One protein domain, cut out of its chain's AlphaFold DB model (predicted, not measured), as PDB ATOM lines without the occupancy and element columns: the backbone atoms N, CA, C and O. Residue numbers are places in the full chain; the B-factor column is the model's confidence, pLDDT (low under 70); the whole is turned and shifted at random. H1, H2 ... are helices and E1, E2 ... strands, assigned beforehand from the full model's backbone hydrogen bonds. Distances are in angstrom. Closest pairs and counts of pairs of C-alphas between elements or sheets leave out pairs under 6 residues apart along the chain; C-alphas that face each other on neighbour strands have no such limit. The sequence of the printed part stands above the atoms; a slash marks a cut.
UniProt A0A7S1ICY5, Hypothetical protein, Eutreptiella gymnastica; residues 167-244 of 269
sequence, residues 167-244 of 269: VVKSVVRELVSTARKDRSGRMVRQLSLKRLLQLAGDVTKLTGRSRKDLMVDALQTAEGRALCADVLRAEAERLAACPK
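This is residues 167 to 244 of the 269 residues of the protein "Hypothetical protein" of Eutreptiella gymnastica (UniProt A0A7S1ICY5). H2, H3 and H4 form three sides of a loose triangle: H2 begins beside H4, H3 bridges from the later part of H2 to the beginning of H4, and H4 runs back. The strand hairpin E1 and E2 lies end to end with H2, with E2 beside residues 227 to 238 of H4, and the short H1 sits by the joint between the hairpin and H2. The printed part has 78 residues, with four named helices and two named strands in the order H1 E1 E2 H2 H3 H4; the strands make an antiparallel sheet, and the class is mostly helix. It is only just compact, close to loose, with a radius of gyration of the C-alphas of 13.7 A, and elongated, spanning 42 by 24 by 23 A.

H1, residues 167 to 175, is followed by E1, residues 177 to 181, and E2, residues 187 to 191. E1 and E2 form a hairpin, antiparallel at 143 degrees, with N 178 and O 190 at 2.8 A and N 188 and O 180 at 2.8 A, within hydrogen-bond range. H2, residues 193 to 207, is the hub, touching three helices. It only just touches H1, with 3 pairs of C-alphas within 8 A; the closest C-alphas are those of Leu 175 and Arg 195, 7.3 A apart. H3, residues 211 to 220, touches residues 200 to 204 of H2, the closest C-alphas being those of Thr 204 and Arg 211, 6.0 A apart. H4, residues 222 to 241, touches H3 only at the corner, Ala 218 and Gly 224 having the closest C-alphas, 4.7 A apart. H2 and H4 only just touch, with 3 pairs of C-alphas within 8 A, at a steep tilt of 38 degrees, opposite ways; the closest C-alphas are those of Leu 193 and Val 231, 6.1 A apart. The closest C-alphas of E2 and H4 are those of Leu 191 and Val 231, 5.3 A apart. H1 and H3 are apart. The helix packing is mostly crossed, with no touching pair that has a tilt at a shallow one. In H1, H2, H3 and H4 every O i to N i+4 pair is within hydrogen-bond range.

H1 begins with C-alpha 167 at (27.165, -33.740, 34.016) and is 12.3 A long from first to last C-alpha. E1 measures 13.0 A and E2 13.2 A. H2 measures 20.7 A and ends with C-alpha 207 at (24.991, -52.132, 46.455). H3 measures 14.4 A, and H4, the longest helix, 28.6 A, ending with C-alpha 241 at (22.878, -52.063, 9.723).

The two C-alphas farthest apart are those of Ser 184 and Gly 208, at 42.9 A. The printed part has no cut, and its five links are tight. The mean pLDDT of the printed part is 81.9, and residues 242 to 244 are under 70.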
ATOM      1  N   VAL A 167      25.869 -33.055  33.875       88.62
ATOM      2  CA  VAL A 167      27.165 -33.740  34.016       88.62
ATOM      3  C   VAL A 167      26.977 -35.197  34.437       88.62
ATOM      4  O   VAL A 167      27.596 -36.108  33.898       88.62
ATOM      5  N   VAL A 168      26.078 -35.465  35.386       89.75
ATOM      6  CA  VAL A 168      25.777 -36.850  35.792       89.75
ATOM      7  C   VAL A 168      25.129 -37.603  34.631       89.75
ATOM      8  O   VAL A 168      25.477 -38.747  34.347       89.75
ATOM      9  N   LYS A 169      24.225 -36.940  33.903       88.94
ATOM     10  CA  LYS A 169      23.546 -37.521  32.744       88.94
ATOM     11  C   LYS A 169      24.507 -37.852  31.597       88.94
ATOM     12  O   LYS A 169      24.349 -38.907  30.977       88.94
ATOM     13  N   SER A 170      25.466 -36.975  31.290       88.38
ATOM     14  CA  SER A 170      26.484 -37.232  30.260       88.38
ATOM     15  C   SER A 170      27.360 -38.418  30.657       88.38
ATOM     16  O   SER A 170      27.546 -39.330  29.858       88.38
ATOM     17  N   VAL A 171      27.778 -38.481  31.920       89.56
ATOM     18  CA  VAL A 171      28.630 -39.552  32.450       89.56
ATOM     19  C   VAL A 171      27.922 -40.906  32.464       89.56
ATOM     20  O   VAL A 171      28.511 -41.903  32.060       89.56
ATOM     21  N   VAL A 172      26.645 -40.975  32.856       88.69
ATOM     22  CA  VAL A 172      25.878 -42.234  32.773       88.69
ATOM     23  C   VAL A 172      25.802 -42.730  31.332       88.69
ATOM     24  O   VAL A 172      25.979 -43.922  31.085       88.69
ATOM     25  N   ARG A 173      25.561 -41.827  30.376       89.62
ATOM     26  CA  ARG A 173      25.543 -42.167  28.946       89.62
ATOM     27  C   ARG A 173      26.900 -42.649  28.460       89.62
ATOM     28  O   ARG A 173      26.952 -43.616  27.708       89.62
ATOM     29  N   GLU A 174      27.965 -42.012  28.923       88.69
ATOM     30  CA  GLU A 174      29.340 -42.385  28.616       88.69
ATOM     31  C   GLU A 174      29.661 -43.801  29.113       88.69
ATOM     32  O   GLU A 174      30.107 -44.646  28.340       88.69
ATOM     33  N   LEU A 175      29.300 -44.112  30.362       87.19
ATOM     34  CA  LEU A 175      29.489 -45.432  30.972       87.19
ATOM     35  C   LEU A 175      28.759 -46.561  30.230       87.19
ATOM     36  O   LEU A 175      29.212 -47.709  30.246       87.19
ATOM     37  N   VAL A 176      27.631 -46.258  29.580       88.69
ATOM     38  CA  VAL A 176      26.875 -47.240  28.783       88.69
ATOM     39  C   VAL A 176      27.217 -47.196  27.290       88.69
ATOM     40  O   VAL A 176      26.600 -47.913  26.494       88.69
ATOM     41  N   SER A 177      28.191 -46.377  26.896       87.75
ATOM     42  CA  SER A 177      28.642 -46.248  25.516       87.75
ATOM     43  C   SER A 177      29.767 -47.236  25.178       87.75
ATOM     44  O   SER A 177      30.430 -47.824  26.036       87.75
ATOM     45  N   THR A 178      29.963 -47.480  23.886       84.75
ATOM     46  CA  THR A 178      31.112 -48.215  23.362       84.75
ATOM     47  C   THR A 178      31.655 -47.513  22.127       84.75
ATOM     48  O   THR A 178      30.888 -47.050  21.281       84.75
ATOM     49  N   ALA A 179      32.982 -47.471  21.993       82.44
ATOM     50  CA  ALA A 179      33.632 -46.988  20.782       82.44
ATOM     51  C   ALA A 179      33.355 -47.946  19.611       82.44
ATOM     52  O   ALA A 179      33.477 -49.169  19.746       82.44
ATOM     53  N   ARG A 180      32.969 -47.394  18.459       77.12
ATOM     54  CA  ARG A 180      32.668 -48.139  17.232       77.12
ATOM     55  C   ARG A 180      33.117 -47.353  16.004       77.12
ATOM     56  O   ARG A 180      32.976 -46.140  15.976       77.12
ATOM     57  N   LYS A 181      33.587 -48.042  14.959       75.81
ATOM     58  CA  LYS A 181      33.776 -47.412  13.643       75.81
ATOM     59  C   LYS A 181      32.427 -47.202  12.959       75.81
ATOM     60  O   LYS A 181      31.656 -48.158  12.829       75.81
ATOM     61  N   ASP A 182      32.141 -45.987  12.515       76.00
ATOM     62  CA  ASP A 182      31.033 -45.745  11.593       76.00
ATOM     63  C   ASP A 182      31.369 -46.218  10.167       76.00
ATOM     64  O   ASP A 182      32.439 -46.770   9.895       76.00
ATOM     65  N   ARG A 183      30.427 -46.011   9.237       72.62
ATOM     66  CA  ARG A 183      30.599 -46.360   7.817       72.62
ATOM     67  C   ARG A 183      31.736 -45.586   7.136       72.62
ATOM     68  O   ARG A 183      32.231 -46.058   6.122       72.62
ATOM     69  N   SER A 184      32.146 -44.443   7.685       75.88
ATOM     70  CA  SER A 184      33.259 -43.625   7.187       75.88
ATOM     71  C   SER A 184      34.615 -44.023   7.784       75.88
ATOM     72  O   SER A 184      35.646 -43.473   7.411       75.88
ATOM     73  N   GLY A 185      34.633 -44.994   8.704       74.75
ATOM     74  CA  GLY A 185      35.836 -45.418   9.416       74.75
ATOM     75  C   GLY A 185      36.187 -44.547  10.626       74.75
ATOM     76  O   GLY A 185      37.172 -44.849  11.304       74.75
ATOM     77  N   ARG A 186      35.384 -43.523  10.945       76.31
ATOM     78  CA  ARG A 186      35.568 -42.648  12.110       76.31
ATOM     79  C   ARG A 186      35.087 -43.339  13.383       76.31
ATOM     80  O   ARG A 186      34.120 -44.101  13.359       76.31
ATOM     81  N   MET A 187      35.774 -43.099  14.503       75.38
ATOM     82  CA  MET A 187      35.348 -43.635  15.798       75.38
ATOM     83  C   MET A 187      34.195 -42.799  16.324       75.38
ATOM     84  O   MET A 187      34.304 -41.580  16.435       75.38
ATOM     85  N   VAL A 188      33.108 -43.468  16.672       80.00
ATOM     86  CA  VAL A 188      31.920 -42.872  17.266       80.00
ATOM     87  C   VAL A 188      31.549 -43.684  18.496       80.00
ATOM     88  O   VAL A 188      31.592 -44.918  18.480       80.00
ATOM     89  N   ARG A 189      31.206 -42.996  19.581       82.25
ATOM     90  CA  ARG A 189      30.676 -43.632  20.787       82.25
ATOM     91  C   ARG A 189      29.177 -43.846  20.589       82.25
ATOM     92  O   ARG A 189      28.444 -42.901  20.318       82.25
ATOM     93  N   GLN A 190      28.726 -45.095  20.680       84.31
ATOM     94  CA  GLN A 190      27.313 -45.460  20.555       84.31
ATOM     95  C   GLN A 190      26.857 -46.186  21.821       84.31
ATOM     96  O   GLN A 190      27.612 -46.967  22.400       84.31
ATOM     97  N   LEU A 191      25.624 -45.929  22.255       87.88
ATOM     98  CA  LEU A 191      25.023 -46.603  23.404       87.88
ATOM     99  C   LEU A 191      24.928 -48.114  23.150       87.88
ATOM    100  O   LEU A 191      24.582 -48.536  22.045       87.88
ATOM    101  N   SER A 192      25.219 -48.929  24.167       87.19
ATOM    102  CA  SER A 192      25.132 -50.386  24.059       87.19
ATOM    103  C   SER A 192      24.397 -51.026  25.227       87.19
ATOM    104  O   SER A 192      24.711 -50.804  26.400       87.19
ATOM    105  N   LEU A 193      23.489 -51.945  24.894       86.38
ATOM    106  CA  LEU A 193      22.758 -52.736  25.881       86.38
ATOM    107  C   LEU A 193      23.697 -53.628  26.702       86.38
ATOM    108  O   LEU A 193      23.482 -53.821  27.896       86.38
ATOM    109  N   LYS A 194      24.778 -54.135  26.095       85.69
ATOM    110  CA  LYS A 194      25.771 -54.953  26.807       85.69
ATOM    111  C   LYS A 194      26.436 -54.163  27.937       85.69
ATOM    112  O   LYS A 194      26.591 -54.696  29.031       85.69
ATOM    113  N   ARG A 195      26.808 -52.905  27.678       86.25
ATOM    114  CA  ARG A 195      27.425 -52.016  28.674       86.25
ATOM    115  C   ARG A 195      26.431 -51.618  29.758       86.25
ATOM    116  O   ARG A 195      26.786 -51.684  30.927       86.25
ATOM    117  N   LEU A 196      25.182 -51.320  29.393       85.94
ATOM    118  CA  LEU A 196      24.109 -51.062  30.360       85.94
ATOM    119  C   LEU A 196      23.900 -52.246  31.319       85.94
ATOM    120  O   LEU A 196      23.854 -52.062  32.533       85.94
ATOM    121  N   LEU A 197      23.821 -53.471  30.789       85.44
ATOM    122  CA  LEU A 197      23.663 -54.684  31.600       85.44
ATOM    123  C   LEU A 197      24.903 -54.996  32.444       85.44
ATOM    124  O   LEU A 197      24.766 -55.487  33.565       85.44
ATOM    125  N   GLN A 198      26.100 -54.718  31.924       85.44
ATOM    126  CA  GLN A 198      27.345 -54.852  32.675       85.44
ATOM    127  C   GLN A 198      27.380 -53.867  33.846       85.44
ATOM    128  O   GLN A 198      27.561 -54.305  34.978       85.44
ATOM    129  N   LEU A 199      27.101 -52.584  33.594       84.69
ATOM    130  CA  LEU A 199      27.025 -51.550  34.621       84.69
ATOM    131  C   LEU A 199      26.001 -51.926  35.695       84.69
ATOM    132  O   LEU A 199      26.331 -51.938  36.875       84.69
ATOM    133  N   ALA A 200      24.785 -52.322  35.304       84.31
ATOM    134  CA  ALA A 200      23.778 -52.801  36.250       84.31
ATOM    135  C   ALA A 200      24.290 -54.007  37.058       84.31
ATOM    136  O   ALA A 200      24.102 -54.073  38.270       84.31
ATOM    137  N   GLY A 201      24.981 -54.947  36.409       83.50
ATOM    138  CA  GLY A 201      25.603 -56.092  37.065       83.50
ATOM    139  C   GLY A 201      26.660 -55.705  38.096       83.50
ATOM    140  O   GLY A 201      26.646 -56.245  39.204       83.50
ATOM    141  N   ASP A 202      27.529 -54.761  37.764       81.62
ATOM    142  CA  ASP A 202      28.582 -54.285  38.654       81.62
ATOM    143  C   ASP A 202      27.986 -53.500  39.827       81.62
ATOM    144  O   ASP A 202      28.334 -53.760  40.977       81.62
ATOM    145  N   VAL A 203      26.978 -52.659  39.578       80.38
ATOM    146  CA  VAL A 203      26.217 -51.979  40.633       80.38
ATOM    147  C   VAL A 203      25.584 -52.985  41.594       80.38
ATOM    148  O   VAL A 203      25.709 -52.822  42.805       80.38
ATOM    149  N   THR A 204      24.956 -54.056  41.096       83.31
ATOM    150  CA  THR A 204      24.307 -55.042  41.978       83.31
ATOM    151  C   THR A 204      25.263 -55.771  42.907       83.31
ATOM    152  O   THR A 204      24.921 -55.989  44.069       83.31
ATOM    153  N   LYS A 205      26.477 -56.087  42.442       79.31
ATOM    154  CA  LYS A 205      27.515 -56.682  43.296       79.31
ATOM    155  C   LYS A 205      27.910 -55.755  44.446       79.31
ATOM    156  O   LYS A 205      28.319 -56.231  45.494       79.31
ATOM    157  N   LEU A 206      27.780 -54.446  44.245       73.88
ATOM    158  CA  LEU A 206      28.354 -53.428  45.121       73.88
ATOM    159  C   LEU A 206      27.326 -52.793  46.055       73.88
ATOM    160  O   LEU A 206      27.649 -52.437  47.184       73.88
ATOM    161  N   THR A 207      26.075 -52.657  45.616       74.38
ATOM    162  CA  THR A 207      24.991 -52.132  46.455       74.38
ATOM    163  C   THR A 207      24.195 -53.232  47.152       74.38
ATOM    164  O   THR A 207      23.336 -52.902  47.968       74.38
ATOM    165  N   GLY A 208      24.412 -54.503  46.789       76.12
ATOM    166  CA  GLY A 208      23.641 -55.650  47.277       76.12
ATOM    167  C   GLY A 208      22.173 -55.659  46.829       76.12
ATOM    168  O   GLY A 208      21.383 -56.450  47.333       76.12
ATOM    169  N   ARG A 209      21.783 -54.772  45.902       78.88
ATOM    170  CA  ARG A 209      20.413 -54.703  45.364       78.88
ATOM    171  C   ARG A 209      20.233 -55.696  44.223       78.88
ATOM    172  O   ARG A 209      21.189 -56.005  43.510       78.88
ATOM    173  N   SER A 210      19.000 -56.154  44.006       82.56
ATOM    174  CA  SER A 210      18.703 -57.010  42.860       82.56
ATOM    175  C   SER A 210      18.751 -56.212  41.549       82.56
ATOM    176  O   SER A 210      18.473 -55.012  41.506       82.56
ATOM    177  N   ARG A 211      19.097 -56.888  40.441       80.50
ATOM    178  CA  ARG A 211      19.157 -56.244  39.112       80.50
ATOM    179  C   ARG A 211      17.784 -55.755  38.666       80.50
ATOM    180  O   ARG A 211      17.698 -54.756  37.965       80.50
ATOM    181  N   LYS A 212      16.728 -56.472  39.061       81.38
ATOM    182  CA  LYS A 212      15.346 -56.139  38.716       81.38
ATOM    183  C   LYS A 212      14.933 -54.838  39.386       81.38
ATOM    184  O   LYS A 212      14.479 -53.947  38.683       81.38
ATOM    185  N   ASP A 213      15.186 -54.704  40.685       82.75
ATOM    186  CA  ASP A 213      14.836 -53.491  41.433       82.75
ATOM    187  C   ASP A 213      15.561 -52.277  40.858       82.75
ATOM    188  O   ASP A 213      14.949 -51.246  40.623       82.75
ATOM    189  N   LEU A 214      16.848 -52.426  40.517       80.38
ATOM    190  CA  LEU A 214      17.621 -51.349  39.898       80.38
ATOM    191  C   LEU A 214      17.039 -50.900  38.549       80.38
ATOM    192  O   LEU A 214      17.004 -49.711  38.245       80.38
ATOM    193  N   MET A 215      16.601 -51.853  37.722       80.44
ATOM    194  CA  MET A 215      15.991 -51.558  36.425       80.44
ATOM    195  C   MET A 215      14.597 -50.952  36.579       80.44
ATOM    196  O   MET A 215      14.255 -50.035  35.837       80.44
ATOM    197  N   VAL A 216      13.807 -51.425  37.545       83.69
ATOM    198  CA  VAL A 216      12.493 -50.858  37.864       83.69
ATOM    199  C   VAL A 216      12.647 -49.422  38.364       83.69
ATOM    200  O   VAL A 216      12.005 -48.534  37.809       83.69
ATOM    201  N   ASP A 217      13.551 -49.170  39.314       81.00
ATOM    202  CA  ASP A 217      13.869 -47.828  39.818       81.00
ATOM    203  C   ASP A 217      14.306 -46.903  38.668       81.00
ATOM    204  O   ASP A 217      13.811 -45.782  38.530       81.00
ATOM    205  N   ALA A 218      15.182 -47.382  37.778       78.94
ATOM    206  CA  ALA A 218      15.609 -46.611  36.612       78.94
ATOM    207  C   ALA A 218      14.425 -46.261  35.691       78.94
ATOM    208  O   ALA A 218      14.300 -45.113  35.260       78.94
ATOM    209  N   LEU A 219      13.518 -47.206  35.428       84.50
ATOM    210  CA  LEU A 219      12.327 -46.995  34.594       84.50
ATOM    211  C   LEU A 219      11.259 -46.107  35.250       84.50
ATOM    212  O   LEU A 219      10.424 -45.546  34.540       84.50
ATOM    213  N   GLN A 220      11.277 -45.934  36.571       84.06
ATOM    214  CA  GLN A 220      10.403 -44.971  37.247       84.06
ATOM    215  C   GLN A 220      10.838 -43.523  36.985       84.06
ATOM    216  O   GLN A 220      10.014 -42.607  36.999       84.06
ATOM    217  N   THR A 221      12.115 -43.294  36.675       82.75
ATOM    218  CA  THR A 221      12.624 -41.957  36.352       82.75
ATOM    219  C   THR A 221      12.412 -41.604  34.875       82.75
ATOM    220  O   THR A 221      12.495 -42.447  33.979       82.75
ATOM    221  N   ALA A 222      12.145 -40.328  34.575       81.75
ATOM    222  CA  ALA A 222      12.066 -39.858  33.186       81.75
ATOM    223  C   ALA A 222      13.410 -40.018  32.449       81.75
ATOM    224  O   ALA A 222      13.439 -40.380  31.274       81.75
ATOM    225  N   GLU A 223      14.518 -39.799  33.158       81.31
ATOM    226  CA  GLU A 223      15.875 -39.911  32.622       81.31
ATOM    227  C   GLU A 223      16.251 -41.361  32.305       81.31
ATOM    228  O   GLU A 223      16.764 -41.627  31.219       81.31
ATOM    229  N   GLY A 224      15.936 -42.306  33.193       83.00
ATOM    230  CA  GLY A 224      16.193 -43.723  32.954       83.00
ATOM    231  C   GLY A 224      15.332 -44.299  31.829       83.00
ATOM    232  O   GLY A 224      15.846 -45.052  31.006       83.00
ATOM    233  N   ARG A 225      14.065 -43.876  31.692       85.62
ATOM    234  CA  ARG A 225      13.241 -44.233  30.517       85.62
ATOM    235  C   ARG A 225      13.835 -43.712  29.214       85.62
ATOM    236  O   ARG A 225      13.914 -44.470  28.250       85.62
ATOM    237  N   ALA A 226      14.270 -42.451  29.189       86.50
ATOM    238  CA  ALA A 226      14.915 -41.869  28.017       86.50
ATOM    239  C   ALA A 226      16.206 -42.622  27.658       86.50
ATOM    240  O   ALA A 226      16.396 -42.986  26.504       86.50
ATOM    241  N   LEU A 227      17.048 -42.934  28.651       86.81
ATOM    242  CA  LEU A 227      18.272 -43.709  28.445       86.81
ATOM    243  C   LEU A 227      17.981 -45.109  27.888       86.81
ATOM    244  O   LEU A 227      18.605 -45.514  26.912       86.81
ATOM    245  N   CYS A 228      17.022 -45.836  28.467       87.25
ATOM    246  CA  CYS A 228      16.617 -47.155  27.976       87.25
ATOM    247  C   CYS A 228      16.081 -47.088  26.540       87.25
ATOM    248  O   CYS A 228      16.446 -47.921  25.714       87.25
ATOM    249  N   ALA A 229      15.252 -46.089  26.223       87.25
ATOM    250  CA  ALA A 229      14.732 -45.889  24.873       87.25
ATOM    251  C   ALA A 229      15.851 -45.579  23.866       87.25
ATOM    252  O   ALA A 229      15.876 -46.167  22.784       87.25
ATOM    253  N   ASP A 230      16.800 -44.714  24.230       88.19
ATOM    254  CA  ASP A 230      17.950 -44.369  23.390       88.19
ATOM    255  C   ASP A 230      18.864 -45.589  23.159       88.19
ATOM    256  O   ASP A 230      19.303 -45.828  22.033       88.19
ATOM    257  N   VAL A 231      19.098 -46.413  24.189       88.69
ATOM    258  CA  VAL A 231      19.865 -47.672  24.081       88.69
ATOM    259  C   VAL A 231      19.157 -48.675  23.164       88.69
ATOM    260  O   VAL A 231      19.800 -49.275  22.302       88.69
ATOM    261  N   LEU A 232      17.842 -48.856  23.315       88.31
ATOM    262  CA  LEU A 232      17.062 -49.763  22.467       88.31
ATOM    263  C   LEU A 232      17.040 -49.299  21.010       88.31
ATOM    264  O   LEU A 232      17.206 -50.120  20.109       88.31
ATOM    265  N   ARG A 233      16.893 -47.989  20.773       88.19
ATOM    266  CA  ARG A 233      16.971 -47.402  19.430       88.19
ATOM    267  C   ARG A 233      18.341 -47.657  18.804       88.19
ATOM    268  O   ARG A 233      18.408 -48.136  17.675       88.19
ATOM    269  N   ALA A 234      19.418 -47.424  19.554       85.94
ATOM    270  CA  ALA A 234      20.779 -47.662  19.084       85.94
ATOM    271  C   ALA A 234      21.035 -49.139  18.723       85.94
ATOM    272  O   ALA A 234      21.647 -49.427  17.692       85.94
ATOM    273  N   GLU A 235      20.544 -50.094  19.521       85.44
ATOM    274  CA  GLU A 235      20.669 -51.522  19.189       85.44
ATOM    275  C   GLU A 235      19.769 -51.928  18.005       85.44
ATOM    276  O   GLU A 235      20.177 -52.753  17.186       85.44
ATOM    277  N   ALA A 236      18.584 -51.328  17.841       85.00
ATOM    278  CA  ALA A 236      17.729 -51.565  16.675       85.00
ATOM    279  C   ALA A 236      18.392 -51.087  15.370       85.00
ATOM    280  O   ALA A 236      18.463 -51.840  14.396       85.00
ATOM    281  N   GLU A 237      18.962 -49.879  15.369       84.00
ATOM    282  CA  GLU A 237      19.752 -49.348  14.248       84.00
ATOM    283  C   GLU A 237      20.959 -50.240  13.934       84.00
ATOM    284  O   GLU A 237      21.288 -50.489  12.770       84.00
ATOM    285  N   ARG A 238      21.606 -50.782  14.969       77.69
ATOM    286  CA  ARG A 238      22.726 -51.713  14.819       77.69
ATOM    287  C   ARG A 238      22.306 -53.017  14.143       77.69
ATOM    288  O   ARG A 238      23.023 -53.490  13.258       77.69
ATOM    289  N   LEU A 239      21.177 -53.599  14.550       77.06
ATOM    290  CA  LEU A 239      20.638 -54.816  13.938       77.06
ATOM    291  C   LEU A 239      20.232 -54.570  12.480       77.06
ATOM    292  O   LEU A 239      20.546 -55.394  11.621       77.06
ATOM    293  N   ALA A 240      19.637 -53.412  12.182       77.56
ATOM    294  CA  ALA A 240      19.292 -53.009  10.820       77.56
ATOM    295  C   ALA A 240      20.532 -52.810   9.922       77.56
ATOM    296  O   ALA A 240      20.521 -53.174   8.749       77.56
ATOM    297  N   ALA A 241      21.636 -52.285  10.466       70.00
ATOM    298  CA  ALA A 241      22.878 -52.063   9.723       70.00
ATOM    299  C   ALA A 241      23.744 -53.327   9.527       70.00
ATOM    300  O   ALA A 241      24.689 -53.301   8.736       70.00
ATOM    301  N   CYS A 242      23.474 -54.425  10.244       61.12
ATOM    302  CA  CYS A 242      24.213 -55.687  10.142       61.12
ATOM    303  C   CYS A 242      23.270 -56.910  10.180       61.12
ATOM    304  O   CYS A 242      23.131 -57.559  11.222       61.12
ATOM    305  N   PRO A 243      22.695 -57.331   9.037       51.25
ATOM    306  CA  PRO A 243      21.814 -58.506   8.983       51.25
ATOM    307  C   PRO A 243      22.513 -59.820   9.394       51.25
ATOM    308  O   PRO A 243      21.870 -60.747   9.885       51.25
ATOM    309  N   LYS A 244      23.851 -59.896   9.301       51.78
ATOM    310  CA  LYS A 244      24.643 -61.067   9.732       51.78
ATOM    311  C   LYS A 244      24.646 -61.295  11.255       51.78
ATOM    312  O   LYS A 244      24.838 -62.431  11.687       51.78
TER     313      LYS A 244